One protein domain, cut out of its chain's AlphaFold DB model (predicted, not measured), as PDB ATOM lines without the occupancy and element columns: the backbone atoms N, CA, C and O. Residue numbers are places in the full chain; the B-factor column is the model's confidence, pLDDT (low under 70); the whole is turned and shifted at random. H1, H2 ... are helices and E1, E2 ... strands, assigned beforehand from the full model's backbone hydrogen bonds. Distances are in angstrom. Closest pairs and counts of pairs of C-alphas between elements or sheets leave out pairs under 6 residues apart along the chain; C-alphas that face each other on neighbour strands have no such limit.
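What this domain is: This is residues 8 to 73 of the 86 residues of the protein "Lipid A 4'-kinase" of Armatimonadetes bacterium (UniProt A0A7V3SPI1). What is the picture? A small body, parallel strands E1 and E2 with H1 and H2 near them, has a free arm, residues 53 to 73, mostly H3. How large is it? The printed part, mostly helix, has 66 residues, with H1, E1, H2, E2, H3 in order. It is extended: radius of gyration of the C-alphas 19.6 A, spans 56, 25 and 15 A.

How they stand to each other: How do strands pair? E1, residues 25 to 28, and E2, residues 47 to 50, are parallel; N 48 and O 25 are 2.8 A apart. H2, residues 29 to 36, completes their strand-helix-strand unit, a helix between parallel neighbours, its crossover right-handed. What of helix backbones? Every O i to N i+4 pair is within hydrogen-bond range in H1, residues 8 to 20, and H3, residues 58 to 72; in H2, 3 of 4. H1 and H3 are apart.

Where its parts are: Where does H1 begin? C-alpha 8 is at (-3.318, -42.177, -4.087). Where does H3, 21.4 A long, end? C-alpha 72 is at (-32.475, -19.707, -33.684).

The domain as a whole: What lies farthest apart? The C-alphas of Glu 19 and Arg 73, 58.3 A. Any cut or low confidence? The printed part has no cut, and no printed residue is under 70 in pLDDT.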
ATOM      1  N   ALA A   8      -3.898 -40.968  -3.509       93.94
ATOM      2  CA  ALA A   8      -3.318 -42.177  -4.087       93.94
ATOM      3  C   ALA A   8      -2.886 -41.982  -5.547       93.94
ATOM      4  O   ALA A   8      -1.833 -42.483  -5.931       93.94
ATOM      5  N   ASP A   9      -3.640 -41.206  -6.330       94.00
ATOM      6  CA  ASP A   9      -3.302 -40.930  -7.731       94.00
ATOM      7  C   ASP A   9      -1.990 -40.139  -7.840       94.00
ATOM      8  O   ASP A   9      -1.155 -40.409  -8.700       94.00
ATOM      9  N   ILE A  10      -1.766 -39.199  -6.916       93.69
ATOM     10  CA  ILE A  10      -0.545 -38.381  -6.881       93.69
ATOM     11  C   ILE A  10       0.652 -39.196  -6.403       93.69
ATOM     12  O   ILE A  10       1.747 -39.066  -6.944       93.69
ATOM     13  N   LEU A  11       0.464 -40.055  -5.399       94.69
ATOM     14  CA  LEU A  11       1.519 -40.962  -4.945       94.69
ATOM     15  C   LEU A  11       1.928 -41.937  -6.049       94.69
ATOM     16  O   LEU A  11       3.119 -42.184  -6.237       94.69
ATOM     17  N   GLU A  12       0.959 -42.445  -6.807       96.25
ATOM     18  CA  GLU A  12       1.231 -43.326  -7.935       96.25
ATOM     19  C   GLU A  12       1.972 -42.593  -9.059       96.25
ATOM     20  O   GLU A  12       2.978 -43.094  -9.559       96.25
ATOM     21  N   ALA A  13       1.557 -41.368  -9.400       95.50
ATOM     22  CA  ALA A  13       2.258 -40.546 -10.385       95.50
ATOM     23  C   ALA A  13       3.717 -40.262  -9.976       95.50
ATOM     24  O   ALA A  13       4.621 -40.383 -10.801       95.50
ATOM     25  N   GLN A  14       3.968 -39.956  -8.698       95.81
ATOM     26  CA  GLN A  14       5.324 -39.754  -8.171       95.81
ATOM     27  C   GLN A  14       6.162 -41.036  -8.187       95.81
ATOM     28  O   GLN A  14       7.340 -41.003  -8.548       95.81
ATOM     29  N   ARG A  15       5.564 -42.185  -7.840       97.25
ATOM     30  CA  ARG A  15       6.235 -43.490  -7.919       97.25
ATOM     31  C   ARG A  15       6.686 -43.775  -9.350       97.25
ATOM     32  O   ARG A  15       7.848 -44.116  -9.558       97.25
ATOM     33  N   LEU A  16       5.785 -43.598 -10.314       98.00
ATOM     34  CA  LEU A  16       6.064 -43.811 -11.732       98.00
ATOM     35  C   LEU A  16       7.131 -42.844 -12.251       98.00
ATOM     36  O   LEU A  16       8.050 -43.284 -12.937       98.00
ATOM     37  N   ALA A  17       7.056 -41.560 -11.882       97.56
ATOM     38  CA  ALA A  17       8.056 -40.563 -12.256       97.56
ATOM     39  C   ALA A  17       9.456 -40.952 -11.760       97.56
ATOM     40  O   ALA A  17      10.418 -40.944 -12.524       97.56
ATOM     41  N   ARG A  18       9.569 -41.390 -10.503       96.31
ATOM     42  CA  ARG A  18      10.835 -41.869  -9.940       96.31
ATOM     43  C   ARG A  18      11.362 -43.108 -10.663       96.31
ATOM     44  O   ARG A  18      12.556 -43.193 -10.932       96.31
ATOM     45  N   GLU A  19      10.496 -44.070 -10.974       98.00
ATOM     46  CA  GLU A  19      10.889 -45.328 -11.626       98.00
ATOM     47  C   GLU A  19      11.396 -45.140 -13.052       98.00
ATOM     48  O   GLU A  19      12.301 -45.859 -13.478       98.00
ATOM     49  N   CYS A  20      10.850 -44.169 -13.782       97.31
ATOM     50  CA  CYS A  20      11.324 -43.841 -15.121       97.31
ATOM     51  C   CYS A  20      12.421 -42.765 -15.138       97.31
ATOM     52  O   CYS A  20      12.925 -42.442 -16.212       97.31
ATOM     53  N   GLY A  21      12.808 -42.228 -13.976       97.44
ATOM     54  CA  GLY A  21      13.796 -41.155 -13.869       97.44
ATOM     55  C   GLY A  21      13.305 -39.814 -14.421       97.44
ATOM     56  O   GLY A  21      14.117 -39.017 -14.882       97.44
ATOM     57  N   ALA A  22      11.993 -39.569 -14.414       97.69
ATOM     58  CA  ALA A  22      11.428 -38.290 -14.813       97.69
ATOM     59  C   ALA A  22      11.730 -37.202 -13.777       97.69
ATOM     60  O   ALA A  22      11.574 -37.391 -12.571       97.69
ATOM     61  N   GLU A  23      12.111 -36.030 -14.273       97.38
ATOM     62  CA  GLU A  23      12.410 -34.860 -13.444       97.38
ATOM     63  C   GLU A  23      11.154 -34.047 -13.106       97.38
ATOM     64  O   GLU A  23      11.154 -33.281 -12.145       97.38
ATOM     65  N   VAL A  24      10.086 -34.195 -13.898       97.19
ATOM     66  CA  VAL A  24       8.864 -33.384 -13.822       97.19
ATOM     67  C   VAL A  24       7.644 -34.222 -14.201       97.19
ATOM     68  O   VAL A  24       7.695 -35.030 -15.128       97.19
ATOM     69  N   ILE A  25       6.521 -33.975 -13.526       97.06
ATOM     70  CA  ILE A  25       5.187 -34.426 -13.941       97.06
ATOM     71  C   ILE A  25       4.481 -33.248 -14.618       97.06
ATOM     72  O   ILE A  25       4.347 -32.183 -14.024       97.06
ATOM     73  N   VAL A  26       4.017 -33.423 -15.854       96.81
ATOM     74  CA  VAL A  26       3.307 -32.366 -16.592       96.81
ATOM     75  C   VAL A  26       1.805 -32.623 -16.553       96.81
ATOM     76  O   VAL A  26       1.353 -33.723 -16.871       96.81
ATOM     77  N   VAL A  27       1.032 -31.604 -16.186       95.44
ATOM     78  CA  VAL A  27      -0.437 -31.625 -16.157       95.44
ATOM     79  C   VAL A  27      -1.002 -30.496 -17.009       95.44
ATOM     80  O   VAL A  27      -0.298 -29.548 -17.331       95.44
ATOM     81  N   THR A  28      -2.277 -30.576 -17.378       94.69
ATOM     82  CA  THR A  28      -2.963 -29.459 -18.048       94.69
ATOM     83  C   THR A  28      -3.438 -28.420 -17.032       94.69
ATOM     84  O   THR A  28      -3.614 -28.748 -15.858       94.69
ATOM     85  N   GLU A  29      -3.734 -27.193 -17.471       93.94
ATOM     86  CA  GLU A  29      -4.369 -26.168 -16.617       93.94
ATOM     87  C   GLU A  29      -5.649 -26.679 -15.947       93.94
ATOM     88  O   GLU A  29      -5.895 -26.472 -14.761       93.94
ATOM     89  N   LYS A  30      -6.445 -27.436 -16.705       90.56
ATOM     90  CA  LYS A  30      -7.683 -28.045 -16.224       90.56
ATOM     91  C   LYS A  30      -7.444 -29.013 -15.063       90.56
ATOM     92  O   LYS A  30      -8.266 -29.106 -14.154       90.56
ATOM     93  N   ASP A  31      -6.359 -29.778 -15.114       92.88
ATOM     94  CA  ASP A  31      -6.022 -30.719 -14.050       92.88
ATOM     95  C   ASP A  31      -5.392 -29.991 -12.857       92.88
ATOM     96  O   ASP A  31      -5.706 -30.340 -11.721       92.88
ATOM     97  N   ALA A  32      -4.609 -28.931 -13.092       92.56
ATOM     98  CA  ALA A  32      -4.034 -28.089 -12.042       92.56
ATOM     99  C   ALA A  32      -5.106 -27.505 -11.107       92.56
ATOM    100  O   ALA A  32      -4.979 -27.641  -9.893       92.56
ATOM    101  N   VAL A  33      -6.216 -26.991 -11.657       91.31
ATOM    102  CA  VAL A  33      -7.364 -26.510 -10.859       91.31
ATOM    103  C   VAL A  33      -7.878 -27.588  -9.896       91.31
ATOM    104  O   VAL A  33      -8.196 -27.308  -8.746       91.31
ATOM    105  N   LYS A  34      -7.923 -28.852 -10.331       91.31
ATOM    106  CA  LYS A  34      -8.391 -29.963  -9.486       91.31
ATOM    107  C   LYS A  34      -7.372 -30.354  -8.419       91.31
ATOM    108  O   LYS A  34      -7.763 -30.849  -7.366       91.31
ATOM    109  N   LEU A  35      -6.082 -30.184  -8.700       91.19
ATOM    110  CA  LEU A  35      -5.004 -30.458  -7.751       91.19
ATOM    111  C   LEU A  35      -4.935 -29.394  -6.650       91.19
ATOM    112  O   LEU A  35      -4.647 -29.736  -5.509       91.19
ATOM    113  N   GLU A  36      -5.249 -28.133  -6.956       89.56
ATOM    114  CA  GLU A  36      -5.324 -27.051  -5.960       89.56
ATOM    115  C   GLU A  36      -6.425 -27.274  -4.912       89.56
ATOM    116  O   GLU A  36      -6.282 -26.862  -3.762       89.56
ATOM    117  N   GLU A  37      -7.509 -27.962  -5.281       89.75
ATOM    118  CA  GLU A  37      -8.586 -28.341  -4.356       89.75
ATOM    119  C   GLU A  37      -8.191 -29.488  -3.406       89.75
ATOM    120  O   GLU A  37      -8.918 -29.789  -2.451       89.75
ATOM    121  N   MET A  38      -7.063 -30.162  -3.656       88.50
ATOM    122  CA  MET A  38      -6.604 -31.268  -2.822       88.50
ATOM    123  C   MET A  38      -5.928 -30.774  -1.536       88.50
ATOM    124  O   MET A  38      -5.333 -29.696  -1.500       88.50
ATOM    125  N   PRO A  39      -5.948 -31.584  -0.459       87.75
ATOM    126  CA  PRO A  39      -5.134 -31.311   0.716       87.75
ATOM    127  C   PRO A  39      -3.662 -31.140   0.336       87.75
ATOM    128  O   PRO A  39      -3.149 -31.884  -0.500       87.75
ATOM    129  N   ALA A  40      -2.974 -30.199   0.986       86.12
ATOM    130  CA  ALA A  40      -1.548 -29.993   0.772       86.12
ATOM    131  C   ALA A  40      -0.772 -31.299   1.002       86.12
ATOM    132  O   ALA A  40      -0.924 -31.955   2.036       86.12
ATOM    133  N   MET A  41       0.075 -31.664   0.042       85.62
ATOM    134  CA  MET A  41       0.912 -32.860   0.095       85.62
ATOM    135  C   MET A  41       2.351 -32.508  -0.262       85.62
ATOM    136  O   MET A  41       2.607 -31.568  -1.013       85.62
ATOM    137  N   SER A  42       3.303 -33.266   0.281       87.19
ATOM    138  CA  SER A  42       4.701 -33.148  -0.129       87.19
ATOM    139  C   SER A  42       4.880 -33.769  -1.509       87.19
ATOM    140  O   SER A  42       4.460 -34.906  -1.734       87.19
ATOM    141  N   LEU A  43       5.496 -33.012  -2.413       89.56
ATOM    142  CA  LEU A  43       5.840 -33.461  -3.754       89.56
ATOM    143  C   LEU A  43       7.345 -33.736  -3.815       89.56
ATOM    144  O   LEU A  43       8.153 -32.829  -3.632       89.56
ATOM    145  N   GLU A  44       7.712 -34.990  -4.060       92.06
ATOM    146  CA  GLU A  44       9.071 -35.424  -4.394       92.06
ATOM    147  C   GLU A  44       9.440 -35.015  -5.826       92.06
ATOM    148  O   GLU A  44      10.580 -34.644  -6.093       92.06
ATOM    149  N   THR A  45       8.469 -35.062  -6.743       94.00
ATOM    150  CA  THR A  45       8.641 -34.665  -8.145       94.00
ATOM    151  C   THR A  45       7.822 -33.406  -8.422       94.00
ATOM    152  O   THR A  45       6.617 -33.403  -8.152       94.00
ATOM    153  N   PRO A  46       8.427 -32.330  -8.957       95.06
ATOM    154  CA  PRO A  46       7.700 -31.109  -9.270       95.06
ATOM    155  C   PRO A  46       6.623 -31.358 -10.332       95.06
ATOM    156  O   PRO A  46       6.833 -32.095 -11.298       95.06
ATOM    157  N   ILE A  47       5.474 -30.704 -10.153       95.25
ATOM    158  CA  ILE A  47       4.369 -30.708 -11.115       95.25
ATOM    159  C   ILE A  47       4.396 -29.392 -11.889       95.25
ATOM    160  O   ILE A  47       4.397 -28.321 -11.282       95.25
ATOM    161  N   TRP A  48       4.422 -29.465 -13.219       97.12
ATOM    162  CA  TRP A  48       4.355 -28.307 -14.110       97.12
ATOM    163  C   TRP A  48       3.034 -28.284 -14.861       97.12
ATOM    164  O   TRP A  48       2.525 -29.320 -15.289       97.12
ATOM    165  N   VAL A  49       2.503 -27.080 -15.050       96.81
ATOM    166  CA  VAL A  49       1.280 -26.859 -15.813       96.81
ATOM    167  C   VAL A  49       1.653 -26.537 -17.254       96.81
ATOM    168  O   VAL A  49       2.405 -25.600 -17.515       96.81
ATOM    169  N   LEU A  50       1.146 -27.344 -18.180       96.12
ATOM    170  CA  LEU A  50       1.232 -27.108 -19.608       96.12
ATOM    171  C   LEU A  50       0.056 -26.240 -20.044       96.12
ATOM    172  O   LEU A  50      -1.103 -26.647 -19.922       96.12
ATOM    173  N   ASP A  51       0.399 -25.080 -20.587       93.00
ATOM    174  CA  ASP A  51      -0.520 -24.190 -21.284       93.00
ATOM    175  C   ASP A  51      -0.906 -24.811 -22.642       93.00
ATOM    176  O   ASP A  51      -0.036 -25.222 -23.421       93.00
ATOM    177  N   ILE A  52      -2.210 -24.969 -22.889       92.75
ATOM    178  CA  ILE A  52      -2.753 -25.602 -24.097       92.75
ATOM    179  C   ILE A  52      -3.865 -24.733 -24.672       92.75
ATOM    180  O   ILE A  52      -4.959 -24.651 -24.115       92.75
ATOM    181  N   ASP A  53      -3.633 -24.235 -25.885       90.88
ATOM    182  CA  ASP A  53      -4.612 -23.460 -26.636       90.88
ATOM    183  C   ASP A  53      -5.370 -24.289 -27.679       90.88
ATOM    184  O   ASP A  53      -4.798 -25.042 -28.475       90.88
ATOM    185  N   ALA A  54      -6.689 -24.083 -27.736       88.00
ATOM    186  CA  ALA A  54      -7.542 -24.599 -28.801       88.00
ATOM    187  C   ALA A  54      -7.862 -23.495 -29.822       88.00
ATOM    188  O   ALA A  54      -8.761 -22.676 -29.628       88.00
ATOM    189  N   CYS A  55      -7.160 -23.510 -30.954       92.06
ATOM    190  CA  CYS A  55      -7.397 -22.580 -32.057       92.06
ATOM    191  C   CYS A  55      -8.368 -23.180 -33.079       92.06
ATOM    192  O   CYS A  55      -8.041 -24.120 -33.805       92.06
ATOM    193  N   PHE A  56      -9.566 -22.612 -33.177       93.81
ATOM    194  CA  PHE A  56     -10.524 -23.005 -34.204       93.81
ATOM    195  C   PHE A  56     -10.193 -22.353 -35.546       93.81
ATOM    196  O   PHE A  56      -9.925 -21.153 -35.624       93.81
ATOM    197  N   SER A  57     -10.267 -23.142 -36.618       96.12
ATOM    198  CA  SER A  57     -10.092 -22.623 -37.971       96.12
ATOM    199  C   SER A  57     -11.228 -21.676 -38.353       96.12
ATOM    200  O   SER A  57     -12.354 -21.779 -37.860       96.12
ATOM    201  N   GLU A  58     -10.960 -20.782 -39.303       96.56
ATOM    202  CA  GLU A  58     -11.990 -19.899 -39.850       96.56
ATOM    203  C   GLU A  58     -13.195 -20.694 -40.386       96.56
ATOM    204  O   GLU A  58     -14.346 -20.358 -40.108       96.56
ATOM    205  N   GLY A  59     -12.940 -21.810 -41.077       97.12
ATOM    206  CA  GLY A  59     -13.994 -22.687 -41.588       97.12
ATOM    207  C   GLY A  59     -14.882 -23.273 -40.484       97.12
ATOM    208  O   GLY A  59     -16.099 -23.362 -40.657       97.12
ATOM    209  N   PHE A  60     -14.308 -23.613 -39.323       95.94
ATOM    210  CA  PHE A  60     -15.093 -24.060 -38.172       95.94
ATOM    211  C   PHE A  60     -16.015 -22.949 -37.658       95.94
ATOM    212  O   PHE A  60     -17.201 -23.191 -37.427       95.94
ATOM    213  N   TRP A  61     -15.508 -21.719 -37.534       95.94
ATOM    214  CA  TRP A  61     -16.309 -20.576 -37.094       95.94
ATOM    215  C   TRP A  61     -17.457 -20.256 -38.050       95.94
ATOM    216  O   TRP A  61     -18.588 -20.027 -37.611       95.94
ATOM    217  N   GLN A  62     -17.188 -20.287 -39.357       97.06
ATOM    218  CA  GLN A  62     -18.206 -20.088 -40.387       97.06
ATOM    219  C   GLN A  62     -19.307 -21.156 -40.290       97.06
ATOM    220  O   GLN A  62     -20.499 -20.827 -40.277       97.06
ATOM    221  N   TRP A  63     -18.917 -22.428 -40.148       96.62
ATOM    222  CA  TRP A  63     -19.846 -23.543 -39.961       96.62
ATOM    223  C   TRP A  63     -20.695 -23.398 -38.688       96.62
ATOM    224  O   TRP A  63     -21.922 -23.540 -38.743       96.62
ATOM    225  N   LEU A  64     -20.070 -23.072 -37.551       95.31
ATOM    226  CA  LEU A  64     -20.750 -22.936 -36.261       95.31
ATOM    227  C   LEU A  64     -21.789 -21.809 -36.300       95.31
ATOM    228  O   LEU A  64     -22.940 -22.007 -35.907       95.31
ATOM    229  N   ASN A  65     -21.417 -20.647 -36.843       95.62
ATOM    230  CA  ASN A  65     -22.310 -19.498 -36.985       95.62
ATOM    231  C   ASN A  65     -23.537 -19.833 -37.853       95.62
ATOM    232  O   ASN A  65     -24.671 -19.516 -37.484       95.62
ATOM    233  N   ALA A  66     -23.343 -20.538 -38.974       95.25
ATOM    234  CA  ALA A  66     -24.448 -20.979 -39.826       95.25
ATOM    235  C   ALA A  66     -25.436 -21.891 -39.072       95.25
ATOM    236  O   ALA A  66     -26.654 -21.729 -39.201       95.25
ATOM    237  N   ARG A  67     -24.933 -22.818 -38.242       95.44
ATOM    238  CA  ARG A  67     -25.763 -23.734 -37.440       95.44
ATOM    239  C   ARG A  67     -26.521 -23.029 -36.321       95.44
ATOM    240  O   ARG A  67     -27.719 -23.271 -36.179       95.44
ATOM    241  N   VAL A  68     -25.866 -22.143 -35.568       95.25
ATOM    242  CA  VAL A  68     -26.517 -21.366 -34.498       95.25
ATOM    243  C   VAL A  68     -27.669 -20.535 -35.068       95.25
ATOM    244  O   VAL A  68     -28.780 -20.581 -34.544       95.25
ATOM    245  N   ARG A  69     -27.453 -19.860 -36.204       92.94
ATOM    246  CA  ARG A  69     -28.504 -19.086 -36.887       92.94
ATOM    247  C   ARG A  69     -29.674 -19.948 -37.352       92.94
ATOM    248  O   ARG A  69     -30.822 -19.529 -37.241       92.94
ATOM    249  N   ALA A  70     -29.399 -21.140 -37.881       90.75
ATOM    250  CA  ALA A  70     -30.447 -22.064 -38.301       90.75
ATOM    251  C   ALA A  70     -31.287 -22.561 -37.112       90.75
ATOM    252  O   ALA A  70     -32.504 -22.672 -37.239       90.75
ATOM    253  N   ALA A  71     -30.658 -22.807 -35.958       86.25
ATOM    254  CA  ALA A  71     -31.330 -23.249 -34.736       86.25
ATOM    255  C   ALA A  71     -32.150 -22.141 -34.048       86.25
ATOM    256  O   ALA A  71     -33.123 -22.438 -33.360       86.25
ATOM    257  N   GLN A  72     -31.775 -20.873 -34.240       83.31
ATOM    258  CA  GLN A  72     -32.475 -19.707 -33.684       83.31
ATOM    259  C   GLN A  72     -33.670 -19.238 -34.521       83.31
ATOM    260  O   GLN A  72     -34.425 -18.377 -34.070       83.31
ATOM    261  N   ARG A  73     -33.880 -19.785 -35.727       73.00
ATOM    262  CA  ARG A  73     -35.126 -19.529 -36.455       73.00
ATOM    263  C   ARG A  73     -36.273 -20.151 -35.652       73.00
ATOM    264  O   ARG A  73     -36.239 -21.363 -35.428       73.00
TER     265      ARG A  73